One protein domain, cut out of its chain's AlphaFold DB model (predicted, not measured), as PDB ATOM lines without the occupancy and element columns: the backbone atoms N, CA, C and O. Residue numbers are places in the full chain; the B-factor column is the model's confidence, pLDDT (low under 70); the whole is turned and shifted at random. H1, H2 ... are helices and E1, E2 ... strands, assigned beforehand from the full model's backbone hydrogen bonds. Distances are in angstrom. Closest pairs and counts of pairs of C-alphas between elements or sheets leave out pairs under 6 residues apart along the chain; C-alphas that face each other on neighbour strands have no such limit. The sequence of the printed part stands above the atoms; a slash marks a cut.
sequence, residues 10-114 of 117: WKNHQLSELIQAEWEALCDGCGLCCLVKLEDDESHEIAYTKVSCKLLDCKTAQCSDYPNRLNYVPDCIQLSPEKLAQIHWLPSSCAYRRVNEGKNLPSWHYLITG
ATOM      1  N   TRP A  10      13.315 -32.828  24.303       94.38
ATOM      2  CA  TRP A  10      13.030 -33.719  23.177       94.38
ATOM      3  C   TRP A  10      14.275 -34.155  22.390       94.38
ATOM      4  O   TRP A  10      14.176 -35.043  21.549       94.38
ATOM      5  N   LYS A  11      15.426 -33.502  22.606       93.31
ATOM      6  CA  LYS A  11      16.719 -33.880  22.013       93.31
ATOM      7  C   LYS A  11      17.570 -34.698  22.975       93.31
ATOM      8  O   LYS A  11      18.323 -35.563  22.540       93.31
ATOM      9  N   ASN A  12      17.473 -34.380  24.263       93.00
ATOM     10  CA  ASN A  12      18.414 -34.843  25.280       93.00
ATOM     11  C   ASN A  12      17.884 -36.018  26.111       93.00
ATOM     12  O   ASN A  12      18.655 -36.626  26.850       93.00
ATOM     13  N   HIS A  13      16.590 -36.327  26.008       92.12
ATOM     14  CA  HIS A  13      15.935 -37.366  26.796       92.12
ATOM     15  C   HIS A  13      15.082 -38.280  25.925       92.12
ATOM     16  O   HIS A  13      14.470 -37.856  24.943       92.12
ATOM     17  N   GLN A  14      15.031 -39.549  26.316       91.50
ATOM     18  CA  GLN A  14      14.153 -40.531  25.695       91.50
ATOM     19  C   GLN A  14      12.695 -40.233  26.054       91.50
ATOM     20  O   GLN A  14      12.398 -39.685  27.113       91.50
ATOM     21  N   LEU A  15      11.761 -40.661  25.202       93.00
ATOM     22  CA  LEU A  15      10.326 -40.468  25.441       93.00
ATOM     23  C   LEU A  15       9.838 -41.057  26.775       93.00
ATOM     24  O   LEU A  15       8.942 -40.492  27.394       93.00
ATOM     25  N   SER A  16      10.433 -42.164  27.224       91.81
ATOM     26  CA  SER A  16      10.136 -42.812  28.509       91.81
ATOM     27  C   SER A  16      10.665 -42.051  29.730       91.81
ATOM     28  O   SER A  16      10.242 -42.326  30.849       91.81
ATOM     29  N   GLU A  17      11.576 -41.098  29.532       93.00
ATOM     30  CA  GLU A  17      12.187 -40.276  30.585       93.00
ATOM     31  C   GLU A  17      11.497 -38.912  30.731       93.00
ATOM     32  O   GLU A  17      11.898 -38.097  31.570       93.00
ATOM     33  N   LEU A  18      10.504 -38.624  29.884       94.00
ATOM     34  CA  LEU A  18       9.776 -37.365  29.912       94.00
ATOM     35  C   LEU A  18       8.760 -37.364  31.045       94.00
ATOM     36  O   LEU A  18       7.975 -38.297  31.211       94.00
ATOM     37  N   ILE A  19       8.735 -36.269  31.798       94.25
ATOM     38  CA  ILE A  19       7.644 -36.039  32.745       94.25
ATOM     39  C   ILE A  19       6.373 -35.658  31.979       94.25
ATOM     40  O   ILE A  19       6.439 -35.172  30.850       94.25
ATOM     41  N   GLN A  20       5.205 -35.783  32.614       91.56
ATOM     42  CA  GLN A  20       3.920 -35.471  31.971       91.56
ATOM     43  C   GLN A  20       3.895 -34.078  31.315       91.56
ATOM     44  O   GLN A  20       3.370 -33.925  30.219       91.56
ATOM     45  N   ALA A  21       4.479 -33.063  31.960       93.38
ATOM     46  CA  ALA A  21       4.515 -31.704  31.418       93.38
ATOM     47  C   ALA A  21       5.327 -31.604  30.113       93.38
ATOM     48  O   ALA A  21       4.926 -30.900  29.191       93.38
ATOM     49  N   GLU A  22       6.440 -32.330  30.018       95.31
ATOM     50  CA  GLU A  22       7.281 -32.392  28.819       95.31
ATOM     51  C   GLU A  22       6.631 -33.225  27.723       95.31
ATOM     52  O   GLU A  22       6.648 -32.836  26.560       95.31
ATOM     53  N   TRP A  23       6.007 -34.341  28.104       94.25
ATOM     54  CA  TRP A  23       5.219 -35.159  27.196       94.25
ATOM     55  C   TRP A  23       4.129 -34.327  26.518       94.25
ATOM     56  O   TRP A  23       4.101 -34.231  25.296       94.25
ATOM     57  N   GLU A  24       3.289 -33.642  27.298       92.56
ATOM     58  CA  GLU A  24       2.234 -32.785  26.748       92.56
ATOM     59  C   GLU A  24       2.807 -31.600  25.953       92.56
ATOM     60  O   GLU A  24       2.236 -31.210  24.934       92.56
ATOM     61  N   ALA A  25       3.959 -31.050  26.358       93.75
ATOM     62  CA  ALA A  25       4.639 -30.009  25.592       93.75
ATOM     63  C   ALA A  25       5.192 -30.523  24.253       93.75
ATOM     64  O   ALA A  25       5.298 -29.755  23.299       93.75
ATOM     65  N   LEU A  26       5.527 -31.804  24.124       95.44
ATOM     66  CA  LEU A  26       6.011 -32.342  22.858       95.44
ATOM     67  C   LEU A  26       4.937 -32.306  21.764       95.44
ATOM     68  O   LEU A  26       5.267 -32.201  20.588       95.44
ATOM     69  N   CYS A  27       3.658 -32.372  22.130       93.62
ATOM     70  CA  CYS A  27       2.558 -32.251  21.182       93.62
ATOM     71  C   CYS A  27       2.465 -30.828  20.603       93.62
ATOM     72  O   CYS A  27       2.327 -29.848  21.337       93.62
ATOM     73  N   ASP A  28       2.448 -30.718  19.276       92.06
ATOM     74  CA  ASP A  28       2.223 -29.463  18.546       92.06
ATOM     75  C   ASP A  28       0.744 -29.082  18.409       92.06
ATOM     76  O   ASP A  28       0.438 -28.004  17.909       92.06
ATOM     77  N   GLY A  29      -0.183 -29.937  18.855       90.69
ATOM     78  CA  GLY A  29      -1.618 -29.662  18.782       90.69
ATOM     79  C   GLY A  29      -2.190 -29.702  17.361       90.69
ATOM     80  O   GLY A  29      -3.225 -29.097  17.113       90.69
ATOM     81  N   CYS A  30      -1.564 -30.426  16.427       92.25
ATOM     82  CA  CYS A  30      -1.992 -30.462  15.023       92.25
ATOM     83  C   CYS A  30      -3.353 -31.144  14.750       92.25
ATOM     84  O   CYS A  30      -3.827 -31.127  13.616       92.25
ATOM     85  N   GLY A  31      -3.958 -31.825  15.732       92.19
ATOM     86  CA  GLY A  31      -5.252 -32.511  15.588       92.19
ATOM     87  C   GLY A  31      -5.257 -33.747  14.671       92.19
ATOM     88  O   GLY A  31      -6.258 -34.457  14.596       92.19
ATOM     89  N   LEU A  32      -4.141 -34.076  14.007       92.62
ATOM     90  CA  LEU A  32      -4.066 -35.193  13.053       92.62
ATOM     91  C   LEU A  32      -4.298 -36.560  13.712       92.62
ATOM     92  O   LEU A  32      -4.816 -37.483  13.078       92.62
ATOM     93  N   CYS A  33      -3.972 -36.713  14.997       92.38
ATOM     94  CA  CYS A  33      -4.294 -37.923  15.755       92.38
ATOM     95  C   CYS A  33      -5.811 -38.119  15.945       92.38
ATOM     96  O   CYS A  33      -6.242 -39.263  16.059       92.38
ATOM     97  N   CYS A  34      -6.616 -37.054  15.873       94.00
ATOM     98  CA  CYS A  34      -8.072 -37.083  16.035       94.00
ATOM     99  C   CYS A  34      -8.845 -37.378  14.741       94.00
ATOM    100  O   CYS A  34     -10.061 -37.549  14.795       94.00
ATOM    101  N   LEU A  35      -8.180 -37.415  13.583       94.31
ATOM    102  CA  LEU A  35      -8.821 -37.798  12.323       94.31
ATOM    103  C   LEU A  35      -9.091 -39.305  12.285       94.31
ATOM    104  O   LEU A  35      -8.328 -40.080  12.855       94.31
ATOM    105  N   VAL A  36     -10.140 -39.734  11.597       92.56
ATOM    106  CA  VAL A  36     -10.406 -41.152  11.347       92.56
ATOM    107  C   VAL A  36      -9.373 -41.678  10.351       92.56
ATOM    108  O   VAL A  36      -9.037 -41.002   9.373       92.56
ATOM    109  N   LYS A  37      -8.851 -42.873  10.617       92.12
ATOM    110  CA  LYS A  37      -7.975 -43.614   9.709       92.12
ATOM    111  C   LYS A  37      -8.701 -44.875   9.281       92.12
ATOM    112  O   LYS A  37      -9.438 -45.448  10.078       92.12
ATOM    113  N   LEU A  38      -8.491 -45.260   8.034       93.19
ATOM    114  CA  LEU A  38      -8.927 -46.544   7.511       93.19
ATOM    115  C   LEU A  38      -7.667 -47.369   7.282       93.19
ATOM    116  O   LEU A  38      -6.710 -46.857   6.706       93.19
ATOM    117  N   GLU A  39      -7.660 -48.589   7.794       93.00
ATOM    118  CA  GLU A  39      -6.608 -49.568   7.548       93.00
ATOM    119  C   GLU A  39      -7.157 -50.595   6.569       93.00
ATOM    120  O   GLU A  39      -8.270 -51.085   6.762       93.00
ATOM    121  N   ASP A  40      -6.401 -50.863   5.513       94.19
ATOM    122  CA  ASP A  40      -6.703 -51.928   4.568       94.19
ATOM    123  C   ASP A  40      -6.351 -53.289   5.181       94.19
ATOM    124  O   ASP A  40      -5.246 -53.501   5.680       94.19
ATOM    125  N   ASP A  41      -7.303 -54.211   5.157       93.62
ATOM    126  CA  ASP A  41      -7.248 -55.493   5.852       93.62
ATOM    127  C   ASP A  41      -6.319 -56.530   5.194       93.62
ATOM    128  O   ASP A  41      -5.944 -57.506   5.847       93.62
ATOM    129  N   GLU A  42      -5.886 -56.311   3.947       94.94
ATOM    130  CA  GLU A  42      -4.926 -57.183   3.253       94.94
ATOM    131  C   GLU A  42      -3.496 -56.622   3.288       94.94
ATOM    132  O   GLU A  42      -2.532 -57.355   3.523       94.94
ATOM    133  N   SER A  43      -3.338 -55.322   3.036       94.81
ATOM    134  CA  SER A  43      -2.040 -54.652   2.891       94.81
ATOM    135  C   SER A  43      -1.550 -53.943   4.154       94.81
ATOM    136  O   SER A  43      -0.371 -53.588   4.221       94.81
ATOM    137  N   HIS A  44      -2.425 -53.727   5.141       90.81
ATOM    138  CA  HIS A  44      -2.184 -52.868   6.306       90.81
ATOM    139  C   HIS A  44      -1.845 -51.411   5.942       90.81
ATOM    140  O   HIS A  44      -1.220 -50.684   6.720       90.81
ATOM    141  N   GLU A  45      -2.231 -50.949   4.746       92.19
ATOM    142  CA  GLU A  45      -2.050 -49.551   4.365       92.19
ATOM    143  C   GLU A  45      -3.011 -48.649   5.149       92.19
ATOM    144  O   GLU A  45      -4.205 -48.922   5.269       92.19
ATOM    145  N   ILE A  46      -2.490 -47.530   5.661       92.00
ATOM    146  CA  ILE A  46      -3.269 -46.542   6.405       92.00
ATOM    147  C   ILE A  46      -3.663 -45.377   5.498       92.00
ATOM    148  O   ILE A  46      -2.840 -44.520   5.162       92.00
ATOM    149  N   ALA A  47      -4.954 -45.273   5.197       91.62
ATOM    150  CA  ALA A  47      -5.538 -44.126   4.520       91.62
ATOM    151  C   ALA A  47      -5.950 -43.037   5.526       91.62
ATOM    152  O   ALA A  47      -6.811 -43.226   6.396       91.62
ATOM    153  N   TYR A  48      -5.363 -41.846   5.380       90.75
ATOM    154  CA  TYR A  48      -5.754 -40.663   6.148       90.75
ATOM    155  C   TYR A  48      -7.020 -40.042   5.567       90.75
ATOM    156  O   TYR A  48      -7.064 -39.653   4.399       90.75
ATOM    157  N   THR A  49      -8.038 -39.871   6.407       92.69
ATOM    158  CA  THR A  49      -9.264 -39.173   6.016       92.69
ATOM    159  C   THR A  49      -9.245 -37.716   6.478       92.69
ATOM    160  O   THR A  49      -8.435 -37.314   7.314       92.69
ATOM    161  N   LYS A  50     -10.181 -36.913   5.962       92.06
ATOM    162  CA  LYS A  50     -10.488 -35.567   6.479       92.06
ATOM    163  C   LYS A  50     -11.688 -35.571   7.436       92.06
ATOM    164  O   LYS A  50     -12.303 -34.532   7.653       92.06
ATOM    165  N   VAL A  51     -12.047 -36.739   7.968       94.19
ATOM    166  CA  VAL A  51     -13.153 -36.899   8.915       94.19
ATOM    167  C   VAL A  51     -12.577 -36.831  10.320       94.19
ATOM    168  O   VAL A  51     -11.699 -37.613  10.671       94.19
ATOM    169  N   SER A  52     -13.039 -35.881  11.121       94.69
ATOM    170  CA  SER A  52     -12.600 -35.726  12.503       94.69
ATOM    171  C   SER A  52     -13.420 -36.581  13.467       94.69
ATOM    172  O   SER A  52     -14.573 -36.917  13.194       94.69
ATOM    173  N   CYS A  53     -12.858 -36.888  14.636       94.62
ATOM    174  CA  CYS A  53     -13.651 -37.414  15.740       94.62
ATOM    175  C   CYS A  53     -14.648 -36.361  16.257       94.62
ATOM    176  O   CYS A  53     -14.522 -35.161  15.999       94.62
ATOM    177  N   LYS A  54     -15.617 -36.820  17.054       94.38
ATOM    178  CA  LYS A  54     -16.689 -35.988  17.619       94.38
ATOM    179  C   LYS A  54     -16.195 -34.823  18.494       94.38
ATOM    180  O   LYS A  54     -16.915 -33.841  18.633       94.38
ATOM    181  N   LEU A  55     -15.015 -34.942  19.107       95.81
ATOM    182  CA  LEU A  55     -14.477 -33.950  20.045       95.81
ATOM    183  C   LEU A  55     -13.425 -33.016  19.433       95.81
ATOM    184  O   LEU A  55     -12.876 -32.192  20.156       95.81
ATOM    185  N   LEU A  56     -13.076 -33.149  18.152       95.88
ATOM    186  CA  LEU A  56     -12.129 -32.222  17.530       95.88
ATOM    187  C   LEU A  56     -12.860 -30.938  17.128       95.88
ATOM    188  O   LEU A  56     -13.796 -30.979  16.332       95.88
ATOM    189  N   ASP A  57     -12.395 -29.795  17.619       94.94
ATOM    190  CA  ASP A  57     -12.786 -28.502  17.075       94.94
ATOM    191  C   ASP A  57     -11.974 -28.221  15.805       94.94
ATOM    192  O   ASP A  57     -10.784 -27.910  15.849       94.94
ATOM    193  N   CYS A  58     -12.629 -28.309  14.648       92.12
ATOM    194  CA  CYS A  58     -11.998 -28.105  13.345       92.12
ATOM    195  C   CYS A  58     -11.489 -26.672  13.103       92.12
ATOM    196  O   CYS A  58     -10.763 -26.461  12.134       92.12
ATOM    197  N   LYS A  59     -11.865 -25.686  13.930       91.62
ATOM    198  CA  LYS A  59     -11.350 -24.310  13.819       91.62
ATOM    199  C   LYS A  59     -10.019 -24.135  14.537       91.62
ATOM    200  O   LYS A  59      -9.176 -23.383  14.065       91.62
ATOM    201  N   THR A  60      -9.855 -24.800  15.676       92.00
ATOM    202  CA  THR A  60      -8.687 -24.648  16.558       92.00
ATOM    203  C   THR A  60      -7.740 -25.844  16.507       92.00
ATOM    204  O   THR A  60      -6.637 -25.761  17.037       92.00
ATOM    205  N   ALA A  61      -8.162 -26.953  15.888       92.19
ATOM    206  CA  ALA A  61      -7.502 -28.261  15.906       92.19
ATOM    207  C   ALA A  61      -7.332 -28.869  17.313       92.19
ATOM    208  O   ALA A  61      -6.595 -29.842  17.493       92.19
ATOM    209  N   GLN A  62      -8.045 -28.342  18.312       92.50
ATOM    210  CA  GLN A  62      -7.970 -28.801  19.695       92.50
ATOM    211  C   GLN A  62      -9.126 -29.736  20.042       92.50
ATOM    212  O   GLN A  62     -10.224 -29.655  19.490       92.50
ATOM    213  N   CYS A  63      -8.878 -30.644  20.983       93.75
ATOM    214  CA  CYS A  63      -9.934 -31.477  21.539       93.75
ATOM    215  C   CYS A  63     -10.774 -30.649  22.521       93.75
ATOM    216  O   CYS A  63     -10.233 -30.094  23.476       93.75
ATOM    217  N   SER A  64     -12.089 -30.603  22.314       94.62
ATOM    218  CA  SER A  64     -13.028 -29.828  23.130       94.62
ATOM    219  C   SER A  64     -13.148 -30.330  24.572       94.62
ATOM    220  O   SER A  64     -13.574 -29.581  25.443       94.62
ATOM    221  N   ASP A  65     -12.797 -31.593  24.826       94.38
ATOM    222  CA  ASP A  65     -12.791 -32.199  26.162       94.38
ATOM    223  C   ASP A  65     -11.650 -33.219  26.283       94.38
ATOM    224  O   ASP A  65     -11.861 -34.425  26.413       94.38
ATOM    225  N   TYR A  66     -10.406 -32.736  26.169       91.19
ATOM    226  CA  TYR A  66      -9.221 -33.596  26.232       91.19
ATOM    227  C   TYR A  66      -9.177 -34.464  27.507       91.19
ATOM    228  O   TYR A  66      -8.932 -35.663  27.364       91.19
ATOM    229  N   PRO A  67      -9.444 -33.955  28.729       91.69
ATOM    230  CA  PRO A  67      -9.371 -34.771  29.943       91.69
ATOM    231  C   PRO A  67     -10.382 -35.924  29.984       91.69
ATOM    232  O   PRO A  67     -10.034 -37.004  30.450       91.69
ATOM    233  N   ASN A  68     -11.602 -35.735  29.459       94.31
ATOM    234  CA  ASN A  68     -12.659 -36.755  29.514       94.31
ATOM    235  C   ASN A  68     -12.898 -37.465  28.172       94.31
ATOM    236  O   ASN A  68     -13.885 -38.186  28.018       94.31
ATOM    237  N   ARG A  69     -12.006 -37.290  27.190       94.75
ATOM    238  CA  ARG A  69     -12.210 -37.730  25.798       94.75
ATOM    239  C   ARG A  69     -12.586 -39.201  25.630       94.75
ATOM    240  O   ARG A  69     -13.415 -39.515  24.780       94.75
ATOM    241  N   LEU A  70     -12.033 -40.085  26.461       94.12
ATOM    242  CA  LEU A  70     -12.298 -41.528  26.405       94.12
ATOM    243  C   LEU A  70     -13.740 -41.889  26.790       94.12
ATOM    244  O   LEU A  70     -14.252 -42.903  26.329       94.12
ATOM    245  N   ASN A  71     -14.428 -41.039  27.562       94.88
ATOM    246  CA  ASN A  71     -15.834 -41.251  27.921       94.88
ATOM    247  C   ASN A  71     -16.775 -41.048  26.722       94.88
ATOM    248  O   ASN A  71     -17.886 -41.573  26.713       94.88
ATOM    249  N   TYR A  72     -16.345 -40.275  25.721       93.88
ATOM    250  CA  TYR A  72     -17.157 -39.927  24.550       93.88
ATOM    251  C   TYR A  72     -16.658 -40.565  23.254       93.88
ATOM    252  O   TYR A  72     -17.448 -40.765  22.332       93.88
ATOM    253  N   VAL A  73     -15.356 -40.840  23.161       94.50
ATOM    254  CA  VAL A  73     -14.698 -41.445  22.001       94.50
ATOM    255  C   VAL A  73     -13.820 -42.594  22.511       94.50
ATOM    256  O   VAL A  73     -12.635 -42.374  22.771       94.50
ATOM    257  N   PRO A  74     -14.382 -43.807  22.683       91.38
ATOM    258  CA  PRO A  74     -13.651 -44.964  23.212       91.38
ATOM    259  C   PRO A  74     -12.414 -45.335  22.385       91.38
ATOM    260  O   PRO A  74     -11.406 -45.756  22.941       91.38
ATOM    261  N   ASP A  75     -12.466 -45.088  21.074       88.62
ATOM    262  CA  ASP A  75     -11.365 -45.349  20.137       88.62
ATOM    263  C   ASP A  75     -10.275 -44.263  20.161       88.62
ATOM    264  O   ASP A  75      -9.292 -44.326  19.419       88.62
ATOM    265  N   CYS A  76     -10.429 -43.217  20.980       92.62
ATOM    266  CA  CYS A  76      -9.408 -42.187  21.099       92.62
ATOM    267  C   CYS A  76      -8.140 -42.775  21.725       92.62
ATOM    268  O   CYS A  76      -8.174 -43.442  22.757       92.62
ATOM    269  N   ILE A  77      -6.982 -42.470  21.137       88.69
ATOM    270  CA  ILE A  77      -5.716 -42.914  21.704       88.69
ATOM    271  C   ILE A  77      -5.236 -41.961  22.806       88.69
ATOM    272  O   ILE A  77      -5.089 -40.750  22.629       88.69
ATOM    273  N   GLN A  78      -4.913 -42.529  23.961       90.06
ATOM    274  CA  GLN A  78      -3.974 -41.914  24.892       90.06
ATOM    275  C   GLN A  78      -2.581 -42.414  24.533       90.06
ATOM    276  O   GLN A  78      -2.275 -43.570  24.824       90.06
ATOM    277  N   LEU A  79      -1.791 -41.577  23.854       91.50
ATOM    278  CA  LEU A  79      -0.424 -41.913  23.462       91.50
ATOM    279  C   LEU A  79       0.439 -42.136  24.708       91.50
ATOM    280  O   LEU A  79       0.346 -41.387  25.677       91.50
ATOM    281  N   SER A  80       1.285 -43.156  24.641       91.75
ATOM    282  CA  SER A  80       2.347 -43.448  25.599       91.75
ATOM    283  C   SER A  80       3.543 -44.022  24.831       91.75
ATOM    284  O   SER A  80       3.348 -44.482  23.696       91.75
ATOM    285  N   PRO A  81       4.765 -44.015  25.391       90.19
ATOM    286  CA  PRO A  81       5.931 -44.617  24.743       90.19
ATOM    287  C   PRO A  81       5.688 -46.068  24.296       90.19
ATOM    288  O   PRO A  81       6.043 -46.445  23.183       90.19
ATOM    289  N   GLU A  82       4.997 -46.864  25.115       90.00
ATOM    290  CA  GLU A  82       4.697 -48.269  24.822       90.00
ATOM    291  C   GLU A  82       3.743 -48.404  23.631       90.00
ATOM    292  O   GLU A  82       3.951 -49.240  22.754       90.00
ATOM    293  N   LYS A  83       2.712 -47.553  23.561       91.06
ATOM    294  CA  LYS A  83       1.765 -47.548  22.438       91.06
ATOM    295  C   LYS A  83       2.398 -47.029  21.156       91.06
ATOM    296  O   LYS A  83       2.070 -47.529  20.087       91.06
ATOM    297  N   LEU A  84       3.305 -46.053  21.240       91.06
ATOM    298  CA  LEU A  84       4.035 -45.546  20.074       91.06
ATOM    299  C   LEU A  84       4.843 -46.643  19.379       91.06
ATOM    300  O   LEU A  84       4.942 -46.623  18.159       91.06
ATOM    301  N   ALA A  85       5.370 -47.610  20.132       86.38
ATOM    302  CA  ALA A  85       6.064 -48.762  19.567       86.38
ATOM    303  C   ALA A  85       5.126 -49.753  18.847       86.38
ATOM    304  O   ALA A  85       5.593 -50.567  18.057       86.38
ATOM    305  N   GLN A  86       3.818 -49.697  19.117       87.81
ATOM    306  CA  GLN A  86       2.814 -50.620  18.574       87.81
ATOM    307  C   GLN A  86       2.017 -50.030  17.403       87.81
ATOM    308  O   GLN A  86       1.405 -50.774  16.643       87.81
ATOM    309  N   ILE A  87       2.001 -48.703  17.249       89.44
ATOM    310  CA  ILE A  87       1.232 -48.020  16.204       89.44
ATOM    311  C   ILE A  87       2.139 -47.509  15.086       89.44
ATOM    312  O   ILE A  87       3.217 -46.976  15.327       89.44
ATOM    313  N   HIS A  88       1.656 -47.587  13.848       86.50
ATOM    314  CA  HIS A  88       2.384 -47.125  12.661       86.50
ATOM    315  C   HIS A  88       1.633 -46.026  11.880       86.50
ATOM    316  O   HIS A  88       2.165 -45.453  10.931       86.50
ATOM    317  N   TRP A  89       0.418 -45.675  12.313       91.00
ATOM    318  CA  TRP A  89      -0.487 -44.751  11.621       91.00
ATOM    319  C   TRP A  89      -0.278 -43.265  11.957       91.00
ATOM    320  O   TRP A  89      -0.958 -42.396  11.402       91.00
ATOM    321  N   LEU A  90       0.631 -42.911  12.872       93.75
ATOM    322  CA  LEU A  90       0.923 -41.500  13.152       93.75
ATOM    323  C   LEU A  90       1.605 -40.834  11.948       93.75
ATOM    324  O   LEU A  90       2.505 -41.433  11.355       93.75
ATOM    325  N   PRO A  91       1.245 -39.586  11.598       92.25
ATOM    326  CA  PRO A  91       1.845 -38.907  10.457       92.25
ATOM    327  C   PRO A  91       3.349 -38.709  10.672       92.25
ATOM    328  O   PRO A  91       3.818 -38.550  11.799       92.25
ATOM    329  N   SER A  92       4.115 -38.667   9.583       92.69
ATOM    330  CA  SER A  92       5.578 -38.485   9.608       92.69
ATOM    331  C   SER A  92       6.034 -37.138  10.194       92.69
ATOM    332  O   SER A  92       7.214 -36.959  10.517       92.69
ATOM    333  N   SER A  93       5.106 -36.186  10.331       94.12
ATOM    334  CA  SER A  93       5.290 -34.902  11.009       94.12
ATOM    335  C   SER A  93       5.068 -34.962  12.523       94.12
ATOM    336  O   SER A  93       5.515 -34.050  13.209       94.12
ATOM    337  N   CYS A  94       4.424 -36.007  13.058       95.25
ATOM    338  CA  CYS A  94       4.082 -36.095  14.477       95.25
ATOM    339  C   CYS A  94       5.338 -36.039  15.354       95.25
ATOM    340  O   CYS A  94       6.240 -36.867  15.206       95.25
ATOM    341  N   ALA A  95       5.372 -35.097  16.297       95.94
ATOM    342  CA  ALA A  95       6.509 -34.884  17.187       95.94
ATOM    343  C   ALA A  95       6.905 -36.156  17.955       95.94
ATOM    344  O   ALA A  95       8.068 -36.552  17.919       95.94
ATOM    345  N   TYR A  96       5.930 -36.855  18.546       95.81
ATOM    346  CA  TYR A  96       6.155 -38.119  19.250       95.81
ATOM    347  C   TYR A  96       6.808 -39.179  18.361       95.81
ATOM    348  O   TYR A  96       7.817 -39.768  18.739       95.81
ATOM    349  N   ARG A  97       6.269 -39.392  17.153       94.62
ATOM    350  CA  ARG A  97       6.819 -40.360  16.198       94.62
ATOM    351  C   ARG A  97       8.257 -40.004  15.831       94.62
ATOM    352  O   ARG A  97       9.124 -40.867  15.840       94.62
ATOM    353  N   ARG A  98       8.515 -38.735  15.518       95.06
ATOM    354  CA  ARG A  98       9.839 -38.283  15.082       95.06
ATOM    355  C   ARG A  98      10.881 -38.444  16.180       95.06
ATOM    356  O   ARG A  98      11.931 -39.006  15.899       95.06
ATOM    357  N   VAL A  99      10.577 -38.021  17.406       94.56
ATOM    358  CA  VAL A  99      11.492 -38.190  18.546       94.56
ATOM    359  C   VAL A  99      11.727 -39.671  18.839       94.56
ATOM    360  O   VAL A  99      12.872 -40.067  19.034       94.56
ATOM    361  N   ASN A 100      10.687 -40.511  18.775       92.56
ATOM    362  CA  ASN A 100      10.833 -41.963  18.925       92.56
ATOM    363  C   ASN A 100      11.757 -42.582  17.859       92.56
ATOM    364  O   ASN A 100      12.521 -43.494  18.145       92.56
ATOM    365  N   GLU A 101      11.705 -42.069  16.627       91.88
ATOM    366  CA  GLU A 101      12.568 -42.479  15.511       91.88
ATOM    367  C   GLU A 101      13.963 -41.809  15.537       91.88
ATOM    368  O   GLU A 101      14.724 -41.950  14.578       91.88
ATOM    369  N   GLY A 102      14.304 -41.037  16.578       91.81
ATOM    370  CA  GLY A 102      15.571 -40.299  16.672       91.81
ATOM    371  C   GLY A 102      15.706 -39.144  15.670       91.81
ATOM    372  O   GLY A 102      16.807 -38.673  15.387       91.81
ATOM    373  N   LYS A 103      14.593 -38.684  15.090       93.69
ATOM    374  CA  LYS A 103      14.544 -37.582  14.125       93.69
ATOM    375  C   LYS A 103      14.303 -36.249  14.826       93.69
ATOM    376  O   LYS A 103      13.546 -36.146  15.787       93.69
ATOM    377  N   ASN A 104      14.851 -35.187  14.242       94.44
ATOM    378  CA  ASN A 104      14.557 -33.817  14.663       94.44
ATOM    379  C   ASN A 104      13.078 -33.468  14.465       94.44
ATOM    380  O   ASN A 104      12.460 -33.915  13.491       94.44
ATOM    381  N   LEU A 105      12.547 -32.606  15.335       96.00
ATOM    382  CA  LEU A 105      11.225 -32.004  15.168       96.00
ATOM    383  C   LEU A 105      11.126 -31.220  13.843       96.00
ATOM    384  O   LEU A 105      12.147 -30.769  13.316       96.00
ATOM    385  N   PRO A 106       9.915 -31.062  13.277       94.44
ATOM    386  CA  PRO A 106       9.714 -30.231  12.094       94.44
ATOM    387  C   PRO A 106      10.169 -28.789  12.340       94.44
ATOM    388  O   PRO A 106       9.973 -28.267  13.432       94.44
ATOM    389  N   SER A 107      10.721 -28.118  11.326       94.25
ATOM    390  CA  SER A 107      11.281 -26.758  11.457       94.25
ATOM    391  C   SER A 107      10.278 -25.698  11.928       94.25
ATOM    392  O   SER A 107      10.679 -24.680  12.482       94.25
ATOM    393  N   TRP A 108       8.984 -25.935  11.709       92.69
ATOM    394  CA  TRP A 108       7.878 -25.069  12.123       92.69
ATOM    395  C   TRP A 108       7.351 -25.374  13.533       92.69
ATOM    396  O   TRP A 108       6.469 -24.669  14.014       92.69
ATOM    397  N   HIS A 109       7.857 -26.415  14.200       95.00
ATOM    398  CA  HIS A 109       7.402 -26.802  15.530       95.00
ATOM    399  C   HIS A 109       7.712 -25.705  16.558       95.00
ATOM    400  O   HIS A 109       8.830 -25.190  16.600       95.00
ATOM    401  N   TYR A 110       6.763 -25.388  17.443       93.88
ATOM    402  CA  TYR A 110       6.885 -24.254  18.369       93.88
ATOM    403  C   TYR A 110       8.062 -24.362  19.354       93.88
ATOM    404  O   TYR A 110       8.636 -23.356  19.750       93.88
ATOM    405  N   LEU A 111       8.457 -25.584  19.725       94.44
ATOM    406  CA  LEU A 111       9.669 -25.833  20.520       94.44
ATOM    407  C   LEU A 111      10.970 -25.430  19.795       94.44
ATOM    408  O   LEU A 111      11.993 -25.245  20.443       94.44
ATOM    409  N   ILE A 112      10.938 -25.279  18.465       93.75
ATOM    410  CA  ILE A 112      12.039 -24.733  17.658       93.75
ATOM    411  C   ILE A 112      11.861 -23.227  17.445       93.75
ATOM    412  O   ILE A 112      12.811 -22.467  17.604       93.75
ATOM    413  N   THR A 113      10.660 -22.790  17.058       93.75
ATOM    414  CA  THR A 113      10.405 -21.393  16.660       93.75
ATOM    415  C   THR A 113      10.169 -20.450  17.842       93.75
ATOM    416  O   THR A 113      10.207 -19.235  17.671       93.75
ATOM    417  N   GLY A 114       9.907 -20.988  19.035       89.31
ATOM    418  CA  GLY A 114       9.592 -20.230  20.247       89.31
ATOM    419  C   GLY A 114       8.159 -19.691  20.311       89.31
ATOM    420  O   GLY A 114       7.821 -19.006  21.273       89.31
TER     421      GLY A 114
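AT A GLANCE: This is residues 10 to 114 of the 117 residues of an uncharacterized protein of Acinetobacter bereziniae (UniProt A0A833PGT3). This model has little regular structure: loops join five short helices and an antiparallel hairpin, E1 and E2, which lies with H2 toward one end, while H1, H3, H4 and H5 gather loosely toward the other. The printed part has 105 residues, 37 in named elements, ordered H1 E1 E2 H2 H3 H4 H5, class mixed. It is compact, radius of gyration of the C-alphas 14.2 A, spanning 36 by 34 by 24 A.

HOW THE PARTS SIT: Start at H1, residues 20 to 26, close but not clearly touching H4, residues 95 to 100; their closest C-alphas, Leu 26 and Ala 95, are 6.2 A apart. Next, E1, residues 35 to 39, and E2, residues 46 to 52, form the hairpin, at 151 degrees; N 36 and O 51, 2.8 A apart, are within hydrogen-bond range. H2, residues 69 to 72, touches no helix. H3, residues 81 to 84, only just touches H4, with 3 pairs of C-alphas within 8 A, the closest Leu 84 and Arg 97 at 7.0 A. H5, residues 110 to 113, touches no helix. Every O i to N i+4 pair in H1 and H4 is within hydrogen-bond range; H2, H3 and H5 are too short for one.

IN THESE COORDINATES: Find C-alpha 20 at (3.920, -35.471, 31.971), where H1 begins its 9.9 A. E2 runs 15.5 A; H5 ends at C-alpha 113, (10.405, -21.393, 16.660).

THE WHOLE: The C-alphas farthest apart, Glu 42 and Gly 114, are 43.2 A apart. The printed part has no cut, the link E2 to H2 is long, and no printed residue is under 70 in pLDDT.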